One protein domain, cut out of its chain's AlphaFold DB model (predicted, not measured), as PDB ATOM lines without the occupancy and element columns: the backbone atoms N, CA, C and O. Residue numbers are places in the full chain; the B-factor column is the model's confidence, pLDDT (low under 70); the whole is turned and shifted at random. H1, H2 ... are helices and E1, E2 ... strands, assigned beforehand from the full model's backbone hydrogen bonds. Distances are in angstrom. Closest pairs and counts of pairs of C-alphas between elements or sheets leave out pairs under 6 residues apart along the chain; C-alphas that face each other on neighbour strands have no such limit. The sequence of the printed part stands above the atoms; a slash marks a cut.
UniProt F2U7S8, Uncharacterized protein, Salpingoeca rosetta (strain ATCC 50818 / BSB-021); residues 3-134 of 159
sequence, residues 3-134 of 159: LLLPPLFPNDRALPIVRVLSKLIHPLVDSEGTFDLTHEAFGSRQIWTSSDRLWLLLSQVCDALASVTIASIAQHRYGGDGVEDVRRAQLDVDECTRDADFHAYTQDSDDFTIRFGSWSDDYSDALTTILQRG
ATOM      1  N   LEU A   3     200.849 180.941 347.385       85.06
ATOM      2  CA  LEU A   3     200.759 181.828 346.224       85.06
ATOM      3  C   LEU A   3     200.333 180.971 345.034       85.06
ATOM      4  O   LEU A   3     200.928 179.918 344.870       85.06
ATOM      5  N   LEU A   4     199.365 181.395 344.226       83.50
ATOM      6  CA  LEU A   4     198.948 180.745 342.980       83.50
ATOM      7  C   LEU A   4     199.190 181.723 341.827       83.50
ATOM      8  O   LEU A   4     198.685 182.843 341.847       83.50
ATOM      9  N   LEU A   5     199.975 181.331 340.828       85.31
ATOM     10  CA  LEU A   5     200.258 182.154 339.652       85.31
ATOM     11  C   LEU A   5     199.367 181.721 338.482       85.31
ATOM     12  O   LEU A   5     199.086 180.529 338.338       85.31
ATOM     13  N   PRO A   6     199.009 182.665 337.600       83.69
ATOM     14  CA  PRO A   6     198.327 182.350 336.357       83.69
ATOM     15  C   PRO A   6     199.100 181.340 335.489       83.69
ATOM     16  O   PRO A   6     200.338 181.342 335.501       83.69
ATOM     17  N   PRO A   7     198.412 180.548 334.645       79.12
ATOM     18  CA  PRO A   7     199.041 179.523 333.807       79.12
ATOM     19  C   PRO A   7     200.145 180.039 332.874       79.12
ATOM     20  O   PRO A   7     201.094 179.314 332.581       79.12
ATOM     21  N   LEU A   8     200.035 181.287 332.402       82.31
ATOM     22  CA  LEU A   8     201.004 181.906 331.489       82.31
ATOM     23  C   LEU A   8     201.906 182.941 332.175       82.31
ATOM     24  O   LEU A   8     202.507 183.785 331.506       82.31
ATOM     25  N   PHE A   9     202.019 182.906 333.504       81.62
ATOM     26  CA  PHE A   9     202.848 183.842 334.259       81.62
ATOM     27  C   PHE A   9     204.327 183.823 333.803       81.62
ATOM     28  O   PHE A   9     204.885 182.748 333.574       81.62
ATOM     29  N   PRO A  10     205.012 184.982 333.689       81.06
ATOM     30  CA  PRO A  10     204.554 186.349 333.978       81.06
ATOM     31  C   PRO A  10     203.914 187.063 332.776       81.06
ATOM     32  O   PRO A  10     203.722 188.275 332.823       81.06
ATOM     33  N   ASN A  11     203.656 186.350 331.678       81.31
ATOM     34  CA  ASN A  11     203.117 186.925 330.441       81.31
ATOM     35  C   ASN A  11     201.586 187.055 330.462       81.31
ATOM     36  O   ASN A  11     201.015 187.717 329.595       81.31
ATOM     37  N   ASP A  12     200.934 186.419 331.433       81.44
ATOM     38  CA  ASP A  12     199.516 186.594 331.716       81.44
ATOM     39  C   ASP A  12     199.234 187.977 332.328       81.44
ATOM     40  O   ASP A  12     200.069 188.535 333.044       81.44
ATOM     41  N   ARG A  13     198.048 188.525 332.051       85.88
ATOM     42  CA  ARG A  13     197.560 189.765 332.674       85.88
ATOM     43  C   ARG A  13     196.814 189.508 333.974       85.88
ATOM     44  O   ARG A  13     196.580 190.464 334.708       85.88
ATOM     45  N   ALA A  14     196.419 188.270 334.254       84.38
ATOM     46  CA  ALA A  14     195.772 187.946 335.514       84.38
ATOM     47  C   ALA A  14     196.745 188.130 336.695       84.38
ATOM     48  O   ALA A  14     197.946 187.880 336.576       84.38
ATOM     49  N   LEU A  15     196.233 188.607 337.831       85.94
ATOM     50  CA  LEU A  15     197.023 188.733 339.052       85.94
ATOM     51  C   LEU A  15     197.255 187.353 339.689       85.94
ATOM     52  O   LEU A  15     196.384 186.487 339.613       85.94
ATOM     53  N   PRO A  16     198.395 187.142 340.365       87.69
ATOM     54  CA  PRO A  16     198.532 186.037 341.302       87.69
ATOM     55  C   PRO A  16     197.446 186.064 342.381       87.69
ATOM     56  O   PRO A  16     197.087 187.134 342.864       87.69
ATOM     57  N   ILE A  17     196.991 184.892 342.809       87.12
ATOM     58  CA  ILE A  17     196.076 184.733 343.943       87.12
ATOM     59  C   ILE A  17     196.911 184.365 345.168       87.12
ATOM     60  O   ILE A  17     197.756 183.470 345.104       87.12
ATOM     61  N   VAL A  18     196.690 185.037 346.294       87.75
ATOM     62  CA  VAL A  18     197.358 184.711 347.559       87.75
ATOM     63  C   VAL A  18     196.338 184.105 348.511       87.75
ATOM     64  O   VAL A  18     195.305 184.708 348.767       87.75
ATOM     65  N   ARG A  19     196.623 182.912 349.034       84.25
ATOM     66  CA  ARG A  19     195.783 182.197 350.000       84.25
ATOM     67  C   ARG A  19     196.499 182.016 351.333       84.25
ATOM     68  O   ARG A  19     197.662 181.615 351.401       84.25
ATOM     69  N   VAL A  20     195.803 182.267 352.424       81.94
ATOM     70  CA  VAL A  20     196.219 181.977 353.789       81.94
ATOM     71  C   VAL A  20     195.626 180.621 354.161       81.94
ATOM     72  O   VAL A  20     194.418 180.431 354.117       81.94
ATOM     73  N   LEU A  21     196.495 179.652 354.456       74.62
ATOM     74  CA  LEU A  21     196.084 178.273 354.760       74.62
ATOM     75  C   LEU A  21     195.636 178.116 356.217       74.62
ATOM     76  O   LEU A  21     194.828 177.250 356.534       74.62
ATOM     77  N   SER A  22     196.177 178.953 357.099       72.44
ATOM     78  CA  SER A  22     195.823 178.983 358.512       72.44
ATOM     79  C   SER A  22     194.521 179.756 358.705       72.44
ATOM     80  O   SER A  22     194.268 180.740 358.007       72.44
ATOM     81  N   LYS A  23     193.720 179.347 359.693       73.75
ATOM     82  CA  LYS A  23     192.546 180.111 360.127       73.75
ATOM     83  C   LYS A  23     193.012 181.509 360.550       73.75
ATOM     84  O   LYS A  23     193.814 181.640 361.471       73.75
ATOM     85  N   LEU A  24     192.552 182.535 359.837       79.25
ATOM     86  CA  LEU A  24     192.953 183.921 360.044       79.25
ATOM     87  C   LEU A  24     191.719 184.820 359.970       79.25
ATOM     88  O   LEU A  24     190.984 184.794 358.986       79.25
ATOM     89  N   ILE A  25     191.514 185.642 360.998       83.69
ATOM     90  CA  ILE A  25     190.507 186.703 360.973       83.69
ATOM     91  C   ILE A  25     191.200 187.976 360.502       83.69
ATOM     92  O   ILE A  25     191.966 188.583 361.249       83.69
ATOM     93  N   HIS A  26     190.949 188.372 359.257       86.62
ATOM     94  CA  HIS A  26     191.577 189.547 358.668       86.62
ATOM     95  C   HIS A  26     190.609 190.254 357.707       86.62
ATOM     96  O   HIS A  26     189.971 189.567 356.916       86.62
ATOM     97  N   PRO A  27     190.507 191.599 357.724       85.75
ATOM     98  CA  PRO A  27     189.569 192.337 356.866       85.75
ATOM     99  C   PRO A  27     189.764 192.120 355.362       85.75
ATOM    100  O   PRO A  27     188.820 192.226 354.593       85.75
ATOM    101  N   LEU A  28     191.001 191.834 354.953       87.75
ATOM    102  CA  LEU A  28     191.372 191.558 353.560       87.75
ATOM    103  C   LEU A  28     191.477 190.063 353.251       87.75
ATOM    104  O   LEU A  28     192.080 189.705 352.250       87.75
ATOM    105  N   VAL A  29     191.011 189.176 354.131       87.44
ATOM    106  CA  VAL A  29     191.031 187.733 353.871       87.44
ATOM    107  C   VAL A  29     189.612 187.211 353.953       87.44
ATOM    108  O   VAL A  29     188.940 187.361 354.971       87.44
ATOM    109  N   ASP A  30     189.162 186.603 352.864       84.56
ATOM    110  CA  ASP A  30     187.818 186.056 352.780       84.56
ATOM    111  C   ASP A  30     187.669 184.728 353.550       84.56
ATOM    112  O   ASP A  30     188.611 184.196 354.146       84.56
ATOM    113  N   SER A  31     186.458 184.163 353.527       80.19
ATOM    114  CA  SER A  31     186.147 182.893 354.197       80.19
ATOM    115  C   SER A  31     186.949 181.687 353.689       80.19
ATOM    116  O   SER A  31     187.067 180.706 354.416       80.19
ATOM    117  N   GLU A  32     187.493 181.742 352.470       81.12
ATOM    118  CA  GLU A  32     188.284 180.662 351.849       81.12
ATOM    119  C   GLU A  32     189.789 180.844 352.064       81.12
ATOM    120  O   GLU A  32     190.606 180.080 351.523       81.12
ATOM    121  N   GLY A  33     190.158 181.883 352.817       80.00
ATOM    122  CA  GLY A  33     191.532 182.278 353.048       80.00
ATOM    123  C   GLY A  33     192.133 183.073 351.893       80.00
ATOM    124  O   GLY A  33     193.345 183.254 351.877       80.00
ATOM    125  N   THR A  34     191.365 183.541 350.913       86.69
ATOM    126  CA  THR A  34     191.909 184.329 349.800       86.69
ATOM    127  C   THR A  34     192.144 185.767 350.236       86.69
ATOM    128  O   THR A  34     191.249 186.417 350.770       86.69
ATOM    129  N   PHE A  35     193.357 186.261 350.007       87.56
ATOM    130  CA  PHE A  35     193.732 187.636 350.281       87.56
ATOM    131  C   PHE A  35     193.256 188.547 349.149       87.56
ATOM    132  O   PHE A  35     193.590 188.337 347.979       87.56
ATOM    133  N   ASP A  36     192.517 189.582 349.513       85.06
ATOM    134  CA  ASP A  36     192.012 190.585 348.599       85.06
ATOM    135  C   ASP A  36     193.107 191.596 348.226       85.06
ATOM    136  O   ASP A  36     193.542 192.432 349.021       85.06
ATOM    137  N   LEU A  37     193.547 191.526 346.972       80.81
ATOM    138  CA  LEU A  37     194.552 192.426 346.411       80.81
ATOM    139  C   LEU A  37     193.974 193.773 345.951       80.81
ATOM    140  O   LEU A  37     194.753 194.636 345.540       80.81
ATOM    141  N   THR A  38     192.651 193.981 346.005       72.81
ATOM    142  CA  THR A  38     191.998 195.238 345.587       72.81
ATOM    143  C   THR A  38     192.395 196.437 346.452       72.81
ATOM    144  O   THR A  38     192.404 197.573 345.974       72.81
ATOM    145  N   HIS A  39     192.801 196.184 347.693       65.00
ATOM    146  CA  HIS A  39     193.223 197.208 348.644       65.00
ATOM    147  C   HIS A  39     194.702 197.612 348.515       65.00
ATOM    148  O   HIS A  39     195.119 198.611 349.099       65.00
ATOM    149  N   GLU A  40     195.485 196.885 347.714       67.94
ATOM    150  CA  GLU A  40     196.918 197.120 347.525       67.94
ATOM    151  C   GLU A  40     197.227 197.874 346.222       67.94
ATOM    152  O   GLU A  40     196.357 198.144 345.392       67.94
ATOM    153  N   ALA A  41     198.504 198.191 345.973       60.12
ATOM    154  CA  ALA A  41     198.934 198.862 344.735       60.12
ATOM    155  C   ALA A  41     198.513 198.111 343.450       60.12
ATOM    156  O   ALA A  41     198.384 198.711 342.377       60.12
ATOM    157  N   PHE A  42     198.294 196.799 343.560       63.41
ATOM    158  CA  PHE A  42     197.784 195.931 342.499       63.41
ATOM    159  C   PHE A  42     196.277 196.076 342.270       63.41
ATOM    160  O   PHE A  42     195.803 195.855 341.157       63.41
ATOM    161  N   GLY A  43     195.538 196.520 343.279       62.50
ATOM    162  CA  GLY A  43     194.090 196.617 343.266       62.50
ATOM    163  C   GLY A  43     193.526 197.728 342.400       62.50
ATOM    164  O   GLY A  43     192.515 197.535 341.736       62.50
ATOM    165  N   SER A  44     194.239 198.851 342.294       68.94
ATOM    166  CA  SER A  44     193.864 199.941 341.377       68.94
ATOM    167  C   SER A  44     193.891 199.531 339.900       68.94
ATOM    168  O   SER A  44     193.190 200.112 339.076       68.94
ATOM    169  N   ARG A  45     194.725 198.541 339.553       75.62
ATOM    170  CA  ARG A  45     194.923 198.075 338.176       75.62
ATOM    171  C   ARG A  45     194.204 196.760 337.896       75.62
ATOM    172  O   ARG A  45     193.846 196.529 336.747       75.62
ATOM    173  N   GLN A  46     194.048 195.902 338.905       78.94
ATOM    174  CA  GLN A  46     193.527 194.531 338.804       78.94
ATOM    175  C   GLN A  46     194.202 193.674 337.712       78.94
ATOM    176  O   GLN A  46     193.648 192.675 337.262       78.94
ATOM    177  N   ILE A  47     195.408 194.054 337.273       85.62
ATOM    178  CA  ILE A  47     196.162 193.368 336.221       85.62
ATOM    179  C   ILE A  47     197.643 193.268 336.579       85.62
ATOM    180  O   ILE A  47     198.224 194.186 337.164       85.62
ATOM    181  N   TRP A  48     198.261 192.171 336.155       86.81
ATOM    182  CA  TRP A  48     199.698 191.956 336.200       86.81
ATOM    183  C   TRP A  48     200.387 192.571 334.975       86.81
ATOM    184  O   TRP A  48     199.912 192.466 333.841       86.81
ATOM    185  N   THR A  49     201.531 193.219 335.192       87.31
ATOM    186  CA  THR A  49     202.359 193.836 334.149       87.31
ATOM    187  C   THR A  49     203.806 193.357 334.231       87.31
ATOM    188  O   THR A  49     204.285 192.901 335.265       87.31
ATOM    189  N   SER A  50     204.565 193.528 333.150       83.69
ATOM    190  CA  SER A  50     205.986 193.149 333.104       83.69
ATOM    191  C   SER A  50     206.885 193.963 334.049       83.69
ATOM    192  O   SER A  50     208.003 193.540 334.365       83.69
ATOM    193  N   SER A  51     206.425 195.125 334.519       86.19
ATOM    194  CA  SER A  51     207.093 195.911 335.564       86.19
ATOM    195  C   SER A  51     206.854 195.372 336.971       86.19
ATOM    196  O   SER A  51     207.660 195.648 337.860       86.19
ATOM    197  N   ASP A  52     205.802 194.581 337.177       87.38
ATOM    198  CA  ASP A  52     205.468 194.050 338.488       87.38
ATOM    199  C   ASP A  52     206.459 192.956 338.915       87.38
ATOM    200  O   ASP A  52     207.135 192.306 338.104       87.38
ATOM    201  N   ARG A  53     206.622 192.795 340.229       87.81
ATOM    202  CA  ARG A  53     207.548 191.827 340.823       87.81
ATOM    203  C   ARG A  53     206.847 191.080 341.941       87.81
ATOM    204  O   ARG A  53     206.217 191.699 342.788       87.81
ATOM    205  N   LEU A  54     207.023 189.759 341.983       86.62
ATOM    206  CA  LEU A  54     206.403 188.924 343.019       86.62
ATOM    207  C   LEU A  54     206.820 189.334 344.430       86.62
ATOM    208  O   LEU A  54     206.001 189.304 345.334       86.62
ATOM    209  N   TRP A  55     208.067 189.766 344.621       86.50
ATOM    210  CA  TRP A  55     208.527 190.215 345.935       86.50
ATOM    211  C   TRP A  55     207.808 191.486 346.412       86.50
ATOM    212  O   TRP A  55     207.592 191.623 347.609       86.50
ATOM    213  N   LEU A  56     207.408 192.386 345.500       86.31
ATOM    214  CA  LEU A  56     206.629 193.580 345.852       86.31
ATOM    215  C   LEU A  56     205.232 193.185 346.328       86.31
ATOM    216  O   LEU A  56     204.797 193.653 347.373       86.31
ATOM    217  N   LEU A  57     204.577 192.281 345.592       86.38
ATOM    218  CA  LEU A  57     203.281 191.719 345.970       86.38
ATOM    219  C   LEU A  57     203.344 191.059 347.351       86.38
ATOM    220  O   LEU A  57     202.539 191.363 348.222       86.38
ATOM    221  N   LEU A  58     204.326 190.182 347.565       86.56
ATOM    222  CA  LEU A  58     204.474 189.471 348.833       86.56
ATOM    223  C   LEU A  58     204.809 190.416 349.991       86.56
ATOM    224  O   LEU A  58     204.287 190.220 351.081       86.56
ATOM    225  N   SER A  59     205.640 191.441 349.769       85.75
ATOM    226  CA  SER A  59     205.929 192.453 350.794       85.75
ATOM    227  C   SER A  59     204.657 193.178 351.217       85.75
ATOM    228  O   SER A  59     204.391 193.270 352.405       85.75
ATOM    229  N   GLN A  60     203.848 193.618 350.251       86.50
ATOM    230  CA  GLN A  60     202.590 194.315 350.516       86.50
ATOM    231  C   GLN A  60     201.596 193.446 351.282       86.50
ATOM    232  O   GLN A  60     201.058 193.879 352.293       86.50
ATOM    233  N   VAL A  61     201.414 192.192 350.863       86.75
ATOM    234  CA  VAL A  61     200.539 191.257 351.584       86.75
ATOM    235  C   VAL A  61     201.034 191.032 353.013       86.75
ATOM    236  O   VAL A  61     200.241 191.063 353.948       86.75
ATOM    237  N   CYS A  62     202.338 190.829 353.212       85.25
ATOM    238  CA  CYS A  62     202.904 190.672 354.552       85.25
ATOM    239  C   CYS A  62     202.714 191.927 355.416       85.25
ATOM    240  O   CYS A  62     202.349 191.799 356.584       85.25
ATOM    241  N   ASP A  63     202.933 193.117 354.855       85.56
ATOM    242  CA  ASP A  63     202.753 194.389 355.557       85.56
ATOM    243  C   ASP A  63     201.284 194.594 355.954       85.56
ATOM    244  O   ASP A  63     200.992 194.940 357.100       85.56
ATOM    245  N   ALA A  64     200.349 194.296 355.048       85.56
ATOM    246  CA  ALA A  64     198.919 194.368 355.311       85.56
ATOM    247  C   ALA A  64     198.502 193.410 356.432       85.56
ATOM    248  O   ALA A  64     197.895 193.846 357.413       85.56
ATOM    249  N   LEU A  65     198.923 192.143 356.347       83.31
ATOM    250  CA  LEU A  65     198.681 191.136 357.381       83.31
ATOM    251  C   LEU A  65     199.255 191.542 358.744       83.31
ATOM    252  O   LEU A  65     198.635 191.282 359.773       83.31
ATOM    253  N   ALA A  66     200.423 192.188 358.769       83.25
ATOM    254  CA  ALA A  66     201.057 192.650 360.000       83.25
ATOM    255  C   ALA A  66     200.408 193.916 360.587       83.25
ATOM    256  O   ALA A  66     200.578 194.197 361.773       83.25
ATOM    257  N   SER A  67     199.681 194.689 359.776       84.62
ATOM    258  CA  SER A  67     199.088 195.973 360.176       84.62
ATOM    259  C   SER A  67     197.694 195.860 360.805       84.62
ATOM    260  O   SER A  67     197.152 196.859 361.289       84.62
ATOM    261  N   VAL A  68     197.107 194.659 360.814       86.38
ATOM    262  CA  VAL A  68     195.752 194.430 361.321       86.38
ATOM    263  C   VAL A  68     195.653 194.711 362.820       86.38
ATOM    264  O   VAL A  68     196.495 194.317 363.626       86.38
ATOM    265  N   THR A  69     194.576 195.385 363.213       88.56
ATOM    266  CA  THR A  69     194.251 195.661 364.617       88.56
ATOM    267  C   THR A  69     192.894 195.069 364.979       88.56
ATOM    268  O   THR A  69     192.027 194.909 364.118       88.56
ATOM    269  N   ILE A  70     192.653 194.813 366.266       89.69
ATOM    270  CA  ILE A  70     191.341 194.344 366.746       89.69
ATOM    271  C   ILE A  70     190.226 195.330 366.362       89.69
ATOM    272  O   ILE A  70     189.146 194.903 365.974       89.69
ATOM    273  N   ALA A  71     190.499 196.638 366.389       88.50
ATOM    274  CA  ALA A  71     189.546 197.657 365.948       88.50
ATOM    275  C   ALA A  71     189.206 197.528 364.455       88.50
ATOM    276  O   ALA A  71     188.040 197.601 364.085       88.50
ATOM    277  N   SER A  72     190.198 197.267 363.597       88.38
ATOM    278  CA  SER A  72     189.940 197.028 362.169       88.38
ATOM    279  C   SER A  72     189.127 195.752 361.920       88.38
ATOM    280  O   SER A  72     188.262 195.737 361.048       88.38
ATOM    281  N   ILE A  73     189.344 194.708 362.727       87.94
ATOM    282  CA  ILE A  73     188.544 193.477 362.689       87.94
ATOM    283  C   ILE A  73     187.108 193.763 363.137       87.94
ATOM    284  O   ILE A  73     186.168 193.321 362.480       87.94
ATOM    285  N   ALA A  74     186.934 194.528 364.217       88.38
ATOM    286  CA  ALA A  74     185.625 194.913 364.732       88.38
ATOM    287  C   ALA A  74     184.823 195.712 363.700       88.38
ATOM    288  O   ALA A  74     183.686 195.356 363.388       88.38
ATOM    289  N   GLN A  75     185.458 196.720 363.096       89.00
ATOM    290  CA  GLN A  75     184.849 197.542 362.059       89.00
ATOM    291  C   GLN A  75     184.408 196.700 360.858       89.00
ATOM    292  O   GLN A  75     183.319 196.907 360.332       89.00
ATOM    293  N   HIS A  76     185.238 195.742 360.442       86.50
ATOM    294  CA  HIS A  76     184.948 194.874 359.306       86.50
ATOM    295  C   HIS A  76     183.832 193.861 359.598       86.50
ATOM    296  O   HIS A  76     182.951 193.666 358.767       86.50
ATOM    297  N   ARG A  77     183.840 193.214 360.772       85.00
ATOM    298  CA  ARG A  77     182.899 192.124 361.086       85.00
ATOM    299  C   ARG A  77     181.577 192.571 361.689       85.00
ATOM    300  O   ARG A  77     180.569 191.901 361.484       85.00
ATOM    301  N   TYR A  78     181.583 193.655 362.456       90.19
ATOM    302  CA  TYR A  78     180.412 194.101 363.214       90.19
ATOM    303  C   TYR A  78     179.945 195.506 362.823       90.19
ATOM    304  O   TYR A  78     178.943 195.978 363.348       90.19
ATOM    305  N   GLY A  79     180.635 196.166 361.887       86.00
ATOM    306  CA  GLY A  79     180.240 197.474 361.365       86.00
ATOM    307  C   GLY A  79     180.588 198.660 362.268       86.00
ATOM    308  O   GLY A  79     180.169 199.779 361.968       86.00
ATOM    309  N   GLY A  80     181.359 198.455 363.341       84.19
ATOM    310  CA  GLY A  80     181.737 199.513 364.278       84.19
ATOM    311  C   GLY A  80     183.008 199.226 365.077       84.19
ATOM    312  O   GLY A  80     183.451 198.084 365.200       84.19
ATOM    313  N   ASP A  81     183.583 200.283 365.647       83.81
ATOM    314  CA  ASP A  81     184.738 200.265 366.555       83.81
ATOM    315  C   ASP A  81     184.339 200.543 368.019       83.81
ATOM    316  O   ASP A  81     185.173 200.859 368.873       83.81
ATOM    317  N   GLY A  82     183.045 200.402 368.324       87.25
ATOM    318  CA  GLY A  82     182.510 200.555 369.668       87.25
ATOM    319  C   GLY A  82     183.090 199.526 370.639       87.25
ATOM    320  O   GLY A  82     183.517 198.438 370.256       87.25
ATOM    321  N   VAL A  83     183.065 199.842 371.938       91.25
ATOM    322  CA  VAL A  83     183.650 198.989 372.995       91.25
ATOM    323  C   VAL A  83     183.130 197.548 372.939       91.25
ATOM    324  O   VAL A  83     183.898 196.614 373.159       91.25
ATOM    325  N   GLU A  84     181.845 197.353 372.636       93.00
ATOM    326  CA  GLU A  84     181.255 196.015 372.531       93.00
ATOM    327  C   GLU A  84     181.697 195.275 371.260       93.00
ATOM    328  O   GLU A  84     181.977 194.081 371.332       93.00
ATOM    329  N   ASP A  85     181.834 195.966 370.128       92.00
ATOM    330  CA  ASP A  85     182.285 195.368 368.866       92.00
ATOM    331  C   ASP A  85     183.765 194.983 368.938       92.00
ATOM    332  O   ASP A  85     184.148 193.878 368.558       92.00
ATOM    333  N   VAL A  86     184.592 195.842 369.540       92.31
ATOM    334  CA  VAL A  86     185.998 195.546 369.854       92.31
ATOM    335  C   VAL A  86     186.103 194.358 370.810       92.31
ATOM    336  O   VAL A  86     186.949 193.486 370.619       92.31
ATOM    337  N   ARG A  87     185.227 194.276 371.821       92.62
ATOM    338  CA  ARG A  87     185.192 193.139 372.751       92.62
ATOM    339  C   ARG A  87     184.820 191.836 372.042       92.62
ATOM    340  O   ARG A  87     185.418 190.807 372.344       92.62
ATOM    341  N   ARG A  88     183.859 191.862 371.115       91.31
ATOM    342  CA  ARG A  88     183.495 190.695 370.292       91.31
ATOM    343  C   ARG A  88     184.638 190.286 369.367       91.31
ATOM    344  O   ARG A  88     185.004 189.119 369.362       91.31
ATOM    345  N   ALA A  89     185.277 191.249 368.703       89.44
ATOM    346  CA  ALA A  89     186.436 190.992 367.848       89.44
ATOM    347  C   ALA A  89     187.587 190.353 368.630       89.44
ATOM    348  O   ALA A  89     188.219 189.424 368.138       89.44
ATOM    349  N   GLN A  90     187.837 190.811 369.862       90.81
ATOM    350  CA  GLN A  90     188.837 190.199 370.733       90.81
ATOM    351  C   GLN A  90     188.506 188.735 371.043       90.81
ATOM    352  O   GLN A  90     189.396 187.894 370.976       90.81
ATOM    353  N   LEU A  91     187.245 188.421 371.360       91.25
ATOM    354  CA  LEU A  91     186.828 187.044 371.643       91.25
ATOM    355  C   LEU A  91     187.012 186.131 370.424       91.25
ATOM    356  O   LEU A  91     187.548 185.036 370.581       91.25
ATOM    357  N   ASP A  92     186.640 186.597 369.229       87.12
ATOM    358  CA  ASP A  92     186.848 185.855 367.982       87.12
ATOM    359  C   ASP A  92     188.350 185.609 367.723       87.12
ATOM    360  O   ASP A  92     188.749 184.507 367.343       87.12
ATOM    361  N   VAL A  93     189.204 186.616 367.952       86.00
ATOM    362  CA  VAL A  93     190.668 186.492 367.813       86.00
ATOM    363  C   VAL A  93     191.249 185.517 368.841       86.00
ATOM    364  O   VAL A  93     192.092 184.689 368.488       86.00
ATOM    365  N   ASP A  94     190.790 185.569 370.091       85.50
ATOM    366  CA  ASP A  94     191.226 184.661 371.155       85.50
ATOM    367  C   ASP A  94     190.824 183.210 370.855       85.50
ATOM    368  O   ASP A  94     191.607 182.285 371.084       85.50
ATOM    369  N   GLU A  95     189.616 182.992 370.326       84.88
ATOM    370  CA  GLU A  95     189.149 181.679 369.871       84.88
ATOM    371  C   GLU A  95     189.974 181.181 368.681       84.88
ATOM    372  O   GLU A  95     190.470 180.057 368.704       84.88
ATOM    373  N   CYS A  96     190.207 182.038 367.684       79.00
ATOM    374  CA  CYS A  96     191.035 181.714 366.525       79.00
ATOM    375  C   CYS A  96     192.470 181.342 366.923       79.00
ATOM    376  O   CYS A  96     193.030 180.391 366.381       79.00
ATOM    377  N   THR A  97     193.054 182.058 367.888       77.31
ATOM    378  CA  THR A  97     194.398 181.775 368.413       77.31
ATOM    379  C   THR A  97     194.419 180.449 369.167       77.31
ATOM    380  O   THR A  97     195.318 179.641 368.962       77.31
ATOM    381  N   ARG A  98     193.400 180.179 369.989       77.12
ATOM    382  CA  ARG A  98     193.279 178.917 370.728       77.12
ATOM    383  C   ARG A  98     193.128 177.713 369.794       77.12
ATOM    384  O   ARG A  98     193.743 176.680 370.049       77.12
ATOM    385  N   ASP A  99     192.341 177.848 368.731       68.88
ATOM    386  CA  ASP A  99     192.195 176.820 367.697       68.88
ATOM    387  C   ASP A  99     193.511 176.606 366.940       68.88
ATOM    388  O   ASP A  99     193.926 175.468 366.731       68.88
ATOM    389  N   ALA A 100     194.193 177.689 366.554       64.00
ATOM    390  CA  ALA A 100     195.479 177.615 365.863       64.00
ATOM    391  C   ALA A 100     196.553 176.941 366.730       64.00
ATOM    392  O   ALA A 100     197.249 176.047 366.251       64.00
ATOM    393  N   ASP A 101     196.633 177.297 368.014       57.78
ATOM    394  CA  ASP A 101     197.526 176.652 368.976       57.78
ATOM    395  C   ASP A 101     197.188 175.166 369.132       57.78
ATOM    396  O   ASP A 101     198.089 174.333 369.176       57.78
ATOM    397  N   PHE A 102     195.902 174.798 369.160       51.56
ATOM    398  CA  PHE A 102     195.482 173.397 369.205       51.56
ATOM    399  C   PHE A 102     195.929 172.618 367.955       51.56
ATOM    400  O   PHE A 102     196.417 171.492 368.080       51.56
ATOM    401  N   HIS A 103     195.833 173.227 366.770       49.69
ATOM    402  CA  HIS A 103     196.265 172.627 365.505       49.69
ATOM    403  C   HIS A 103     197.793 172.570 365.332       49.69
ATOM    404  O   HIS A 103     198.294 171.625 364.722       49.69
ATOM    405  N   ALA A 104     198.553 173.497 365.924       50.72
ATOM    406  CA  ALA A 104     200.019 173.485 365.893       50.72
ATOM    407  C   ALA A 104     200.633 172.280 366.640       50.72
ATOM    408  O   ALA A 104     201.742 171.849 366.324       50.72
ATOM    409  N   TYR A 105     199.912 171.694 367.606       40.16
ATOM    410  CA  TYR A 105     200.341 170.470 368.299       40.16
ATOM    411  C   TYR A 105     199.956 169.175 367.566       40.16
ATOM    412  O   TYR A 105     200.391 168.092 367.966       40.16
ATOM    413  N   THR A 106     199.183 169.261 366.481       45.06
ATOM    414  CA  THR A 106     198.759 168.115 365.672       45.06
ATOM    415  C   THR A 106     199.449 168.126 364.308       45.06
ATOM    416  O   THR A 106     198.837 168.484 363.316       45.06
ATOM    417  N   GLN A 107     200.705 167.669 364.281       42.78
ATOM    418  CA  GLN A 107     201.457 167.199 363.100       42.78
ATOM    419  C   GLN A 107     201.799 168.193 361.966       42.78
ATOM    420  O   GLN A 107     200.943 168.816 361.356       42.78
ATOM    421  N   ASP A 108     203.094 168.194 361.617       44.94
ATOM    422  CA  ASP A 108     203.663 168.554 360.308       44.94
ATOM    423  C   ASP A 108     203.256 169.927 359.738       44.94
ATOM    424  O   ASP A 108     202.633 170.021 358.680       44.94
ATOM    425  N   SER A 109     203.654 171.018 360.406       46.38
ATOM    426  CA  SER A 109     203.416 172.383 359.914       46.38
ATOM    427  C   SER A 109     204.289 172.715 358.688       46.38
ATOM    428  O   SER A 109     205.302 173.412 358.773       46.38
ATOM    429  N   ASP A 110     203.842 172.279 357.514       48.47
ATOM    430  CA  ASP A 110     204.222 172.785 356.186       48.47
ATOM    431  C   ASP A 110     203.729 174.239 355.941       48.47
ATOM    432  O   ASP A 110     203.678 174.709 354.796       48.47
ATOM    433  N   ASP A 111     203.358 174.971 357.002       52.28
ATOM    434  CA  ASP A 111     202.550 176.203 357.006       52.28
ATOM    435  C   ASP A 111     203.134 177.367 356.190       52.28
ATOM    436  O   ASP A 111     202.421 178.305 355.802       52.28
ATOM    437  N   PHE A 112     204.420 177.285 355.847       47.97
ATOM    438  CA  PHE A 112     205.104 178.262 355.009       47.97
ATOM    439  C   PHE A 112     205.830 177.634 353.815       47.97
ATOM    440  O   PHE A 112     207.014 177.872 353.580       47.97
ATOM    441  N   THR A 113     205.111 176.843 353.018       47.97
ATOM    442  CA  THR A 113     205.636 176.329 351.747       47.97
ATOM    443  C   THR A 113     205.064 177.105 350.562       47.97
ATOM    444  O   THR A 113     203.882 176.984 350.240       47.97
ATOM    445  N   ILE A 114     205.907 177.858 349.848       48.88
ATOM    446  CA  ILE A 114     205.559 178.361 348.510       48.88
ATOM    447  C   ILE A 114     205.653 177.173 347.545       48.88
ATOM    448  O   ILE A 114     206.734 176.814 347.078       48.88
ATOM    449  N   ARG A 115     204.523 176.501 347.302       51.38
ATOM    450  CA  ARG A 115     204.454 175.304 346.452       51.38
ATOM    451  C   ARG A 115     204.239 175.688 344.991       51.38
ATOM    452  O   ARG A 115     203.117 175.986 344.612       51.38
ATOM    453  N   PHE A 116     205.279 175.615 344.165       49.31
ATOM    454  CA  PHE A 116     205.161 175.728 342.707       49.31
ATOM    455  C   PHE A 116     204.800 174.349 342.116       49.31
ATOM    456  O   PHE A 116     205.674 173.493 341.987       49.31
ATOM    457  N   GLY A 117     203.520 174.096 341.824       45.12
ATOM    458  CA  GLY A 117     203.014 172.827 341.265       45.12
ATOM    459  C   GLY A 117     202.424 172.984 339.857       45.12
ATOM    460  O   GLY A 117     202.346 174.095 339.340       45.12
ATOM    461  N   SER A 118     201.999 171.888 339.211       48.88
ATOM    462  CA  SER A 118     201.226 171.950 337.957       48.88
ATOM    463  C   SER A 118     199.831 172.517 338.252       48.88
ATOM    464  O   SER A 118     198.961 171.808 338.743       48.88
ATOM    465  N   TRP A 119     199.681 173.819 338.020       54.06
ATOM    466  CA  TRP A 119     198.774 174.731 338.729       54.06
ATOM    467  C   TRP A 119     197.473 175.121 338.011       54.06
ATOM    468  O   TRP A 119     196.812 176.053 338.463       54.06
ATOM    469  N   SER A 120     197.094 174.492 336.892       58.19
ATOM    470  CA  SER A 120     195.917 174.975 336.147       58.19
ATOM    471  C   SER A 120     194.627 174.853 336.946       58.19
ATOM    472  O   SER A 120     193.836 175.790 336.927       58.19
ATOM    473  N   ASP A 121     194.433 173.739 337.649       67.56
ATOM    474  CA  ASP A 121     193.131 173.401 338.229       67.56
ATOM    475  C   ASP A 121     192.912 174.178 339.531       67.56
ATOM    476  O   ASP A 121     191.959 174.942 339.615       67.56
ATOM    477  N   ASP A 122     193.873 174.151 340.463       69.19
ATOM    478  CA  ASP A 122     193.801 174.917 341.720       69.19
ATOM    479  C   ASP A 122     193.658 176.433 341.491       69.19
ATOM    480  O   ASP A 122     192.935 177.114 342.220       69.19
ATOM    481  N   TYR A 123     194.357 176.981 340.486       72.19
ATOM    482  CA  TYR A 123     194.220 178.392 340.122       72.19
ATOM    483  C   TYR A 123     192.851 178.674 339.490       72.19
ATOM    484  O   TYR A 123     192.231 179.683 339.817       72.19
ATOM    485  N   SER A 124     192.367 177.799 338.601       76.56
ATOM    486  CA  SER A 124     191.066 177.966 337.937       76.56
ATOM    487  C   SER A 124     189.899 177.832 338.913       76.56
ATOM    488  O   SER A 124     188.947 178.605 338.824       76.56
ATOM    489  N   ASP A 125     189.989 176.910 339.868       79.31
ATOM    490  CA  ASP A 125     189.002 176.721 340.925       79.31
ATOM    491  C   ASP A 125     188.966 177.947 341.841       79.31
ATOM    492  O   ASP A 125     187.902 178.536 342.037       79.31
ATOM    493  N   ALA A 126     190.132 178.410 342.309       73.81
ATOM    494  CA  ALA A 126     190.229 179.621 343.123       73.81
ATOM    495  C   ALA A 126     189.696 180.856 342.380       73.81
ATOM    496  O   ALA A 126     188.933 181.640 342.941       73.81
ATOM    497  N   LEU A 127     190.043 181.012 341.098       78.94
ATOM    498  CA  LEU A 127     189.538 182.098 340.261       78.94
ATOM    499  C   LEU A 127     188.017 182.010 340.081       78.94
ATOM    500  O   LEU A 127     187.336 183.028 340.139       78.94
ATOM    501  N   THR A 128     187.473 180.807 339.897       80.62
ATOM    502  CA  THR A 128     186.026 180.584 339.769       80.62
ATOM    503  C   THR A 128     185.299 180.972 341.052       80.62
ATOM    504  O   THR A 128     184.281 181.657 340.981       80.62
ATOM    505  N   THR A 129     185.835 180.610 342.219       79.38
ATOM    506  CA  THR A 129     185.281 181.022 343.514       79.38
ATOM    507  C   THR A 129     185.280 182.541 343.681       79.38
ATOM    508  O   THR A 129     184.281 183.093 344.132       79.38
ATOM    509  N   ILE A 130     186.353 183.229 343.273       74.31
ATOM    510  CA  ILE A 130     186.425 184.699 343.310       74.31
ATOM    511  C   ILE A 130     185.400 185.323 342.347       74.31
ATOM    512  O   ILE A 130     184.688 186.248 342.720       74.31
ATOM    513  N   LEU A 131     185.283 184.808 341.118       77.19
ATOM    514  CA  LEU A 131     184.378 185.351 340.095       77.19
ATOM    515  C   LEU A 131     182.893 185.105 340.399       77.19
ATOM    516  O   LEU A 131     182.059 185.946 340.078       77.19
ATOM    517  N   GLN A 132     182.548 183.970 341.011       68.19
ATOM    518  CA  GLN A 132     181.179 183.681 341.465       68.19
ATOM    519  C   GLN A 132     180.735 184.590 342.618       68.19
ATOM    520  O   GLN A 132     179.540 184.732 342.850       68.19
ATOM    521  N   ARG A 133     181.694 185.216 343.306       62.59
ATOM    522  CA  ARG A 133     181.492 186.247 344.332       62.59
ATOM    523  C   ARG A 133     181.562 187.661 343.754       62.59
ATOM    524  O   ARG A 133     181.864 188.597 344.489       62.59
ATOM    525  N   GLY A 134     181.337 187.816 342.441       50.47
ATOM    526  CA  GLY A 134     181.131 189.127 341.822       50.47
ATOM    527  C   GLY A 134     180.175 189.972 342.668       50.47
ATOM    528  O   GLY A 134     179.353 189.377 343.368       50.47
TER     529      GLY A 134
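What this domain is: This is residues 3 to 134 of the 159 residues of an uncharacterized protein of Salpingoeca rosetta (strain ATCC 50818 / BSB-021) (UniProt F2U7S8). A short strand, E1, lies in a middle made largely of loops, with helix H1 to one side of it and helix H4 to the other. The long helix H3 stands at one end of the longest axis, and H2 packs crosswise on its residues 85 to 93; residues 104 to 109, where H3 ends and the long link to H4 sets out, stick out. The printed part has 132 residues with one named strand and four named helices, in the order E1, H1, H2, H3, H4; the class is mostly helix, though under half of the residues are in named elements. The whole is compact, with a radius of gyration of the C-alphas of 16.4 A and spans of 48 by 38 by 28 A.

How they stand to each other: The longest helix, H3, residues 83 to 104, touches H2, residues 70 to 78, with residues 85 to 93 alone. Their closest C-alphas, those of Ala 74 and Ala 89, are 5.1 A apart. Their lines are about perpendicular, at 77 degrees. H1, residues 54 to 67, touches no helix, and neither does H4, residues 120 to 132. E1, residues 17 to 19, pairs with no named strand. Short antiparallel pairings join residues 3 to 4 with residues 17 to 18 of E1, and residues 18 to 19 of E1 with residues 34 to 35. The closest C-alphas of E1 and H4, those of Ile 17 and Tyr 123, are 7.6 A apart. E1 and H1 are only just apart, with their closest C-alphas at 8.3 A. In H1, H2, H3 and H4 every O i to N i+4 pair is within hydrogen-bond range.

Where its parts are: H3 measures 31.1 A from C-alpha 83 at (183.650, 198.989, 372.995) to C-alpha 104 at (200.019, 173.485, 365.893). H1 measures 19.9 A from Leu 54 to Ser 67, H4 17.9 A from Ser 120 to Gln 132, and H2 11.5 A from Ile 70 to Tyr 78. E1 begins with C-alpha 17 at (196.076, 184.733, 343.943) and measures 6.6 A. H4 ends with C-alpha 132 at (181.179, 183.681, 341.465).

The domain as a whole: The two C-alphas farthest apart, those of Asn 11 and Val 83, are 48.3 A apart. The printed part has no cut. The links from E1 to H1, with 34 residues, and from H3 to H4, with 15, are long; those from H1 to H2 and from H2 to H3 are tight. The mean pLDDT of the printed part is 77.0, and residues 39 to 44, 99 to 122 and 132 to 134 are under 70.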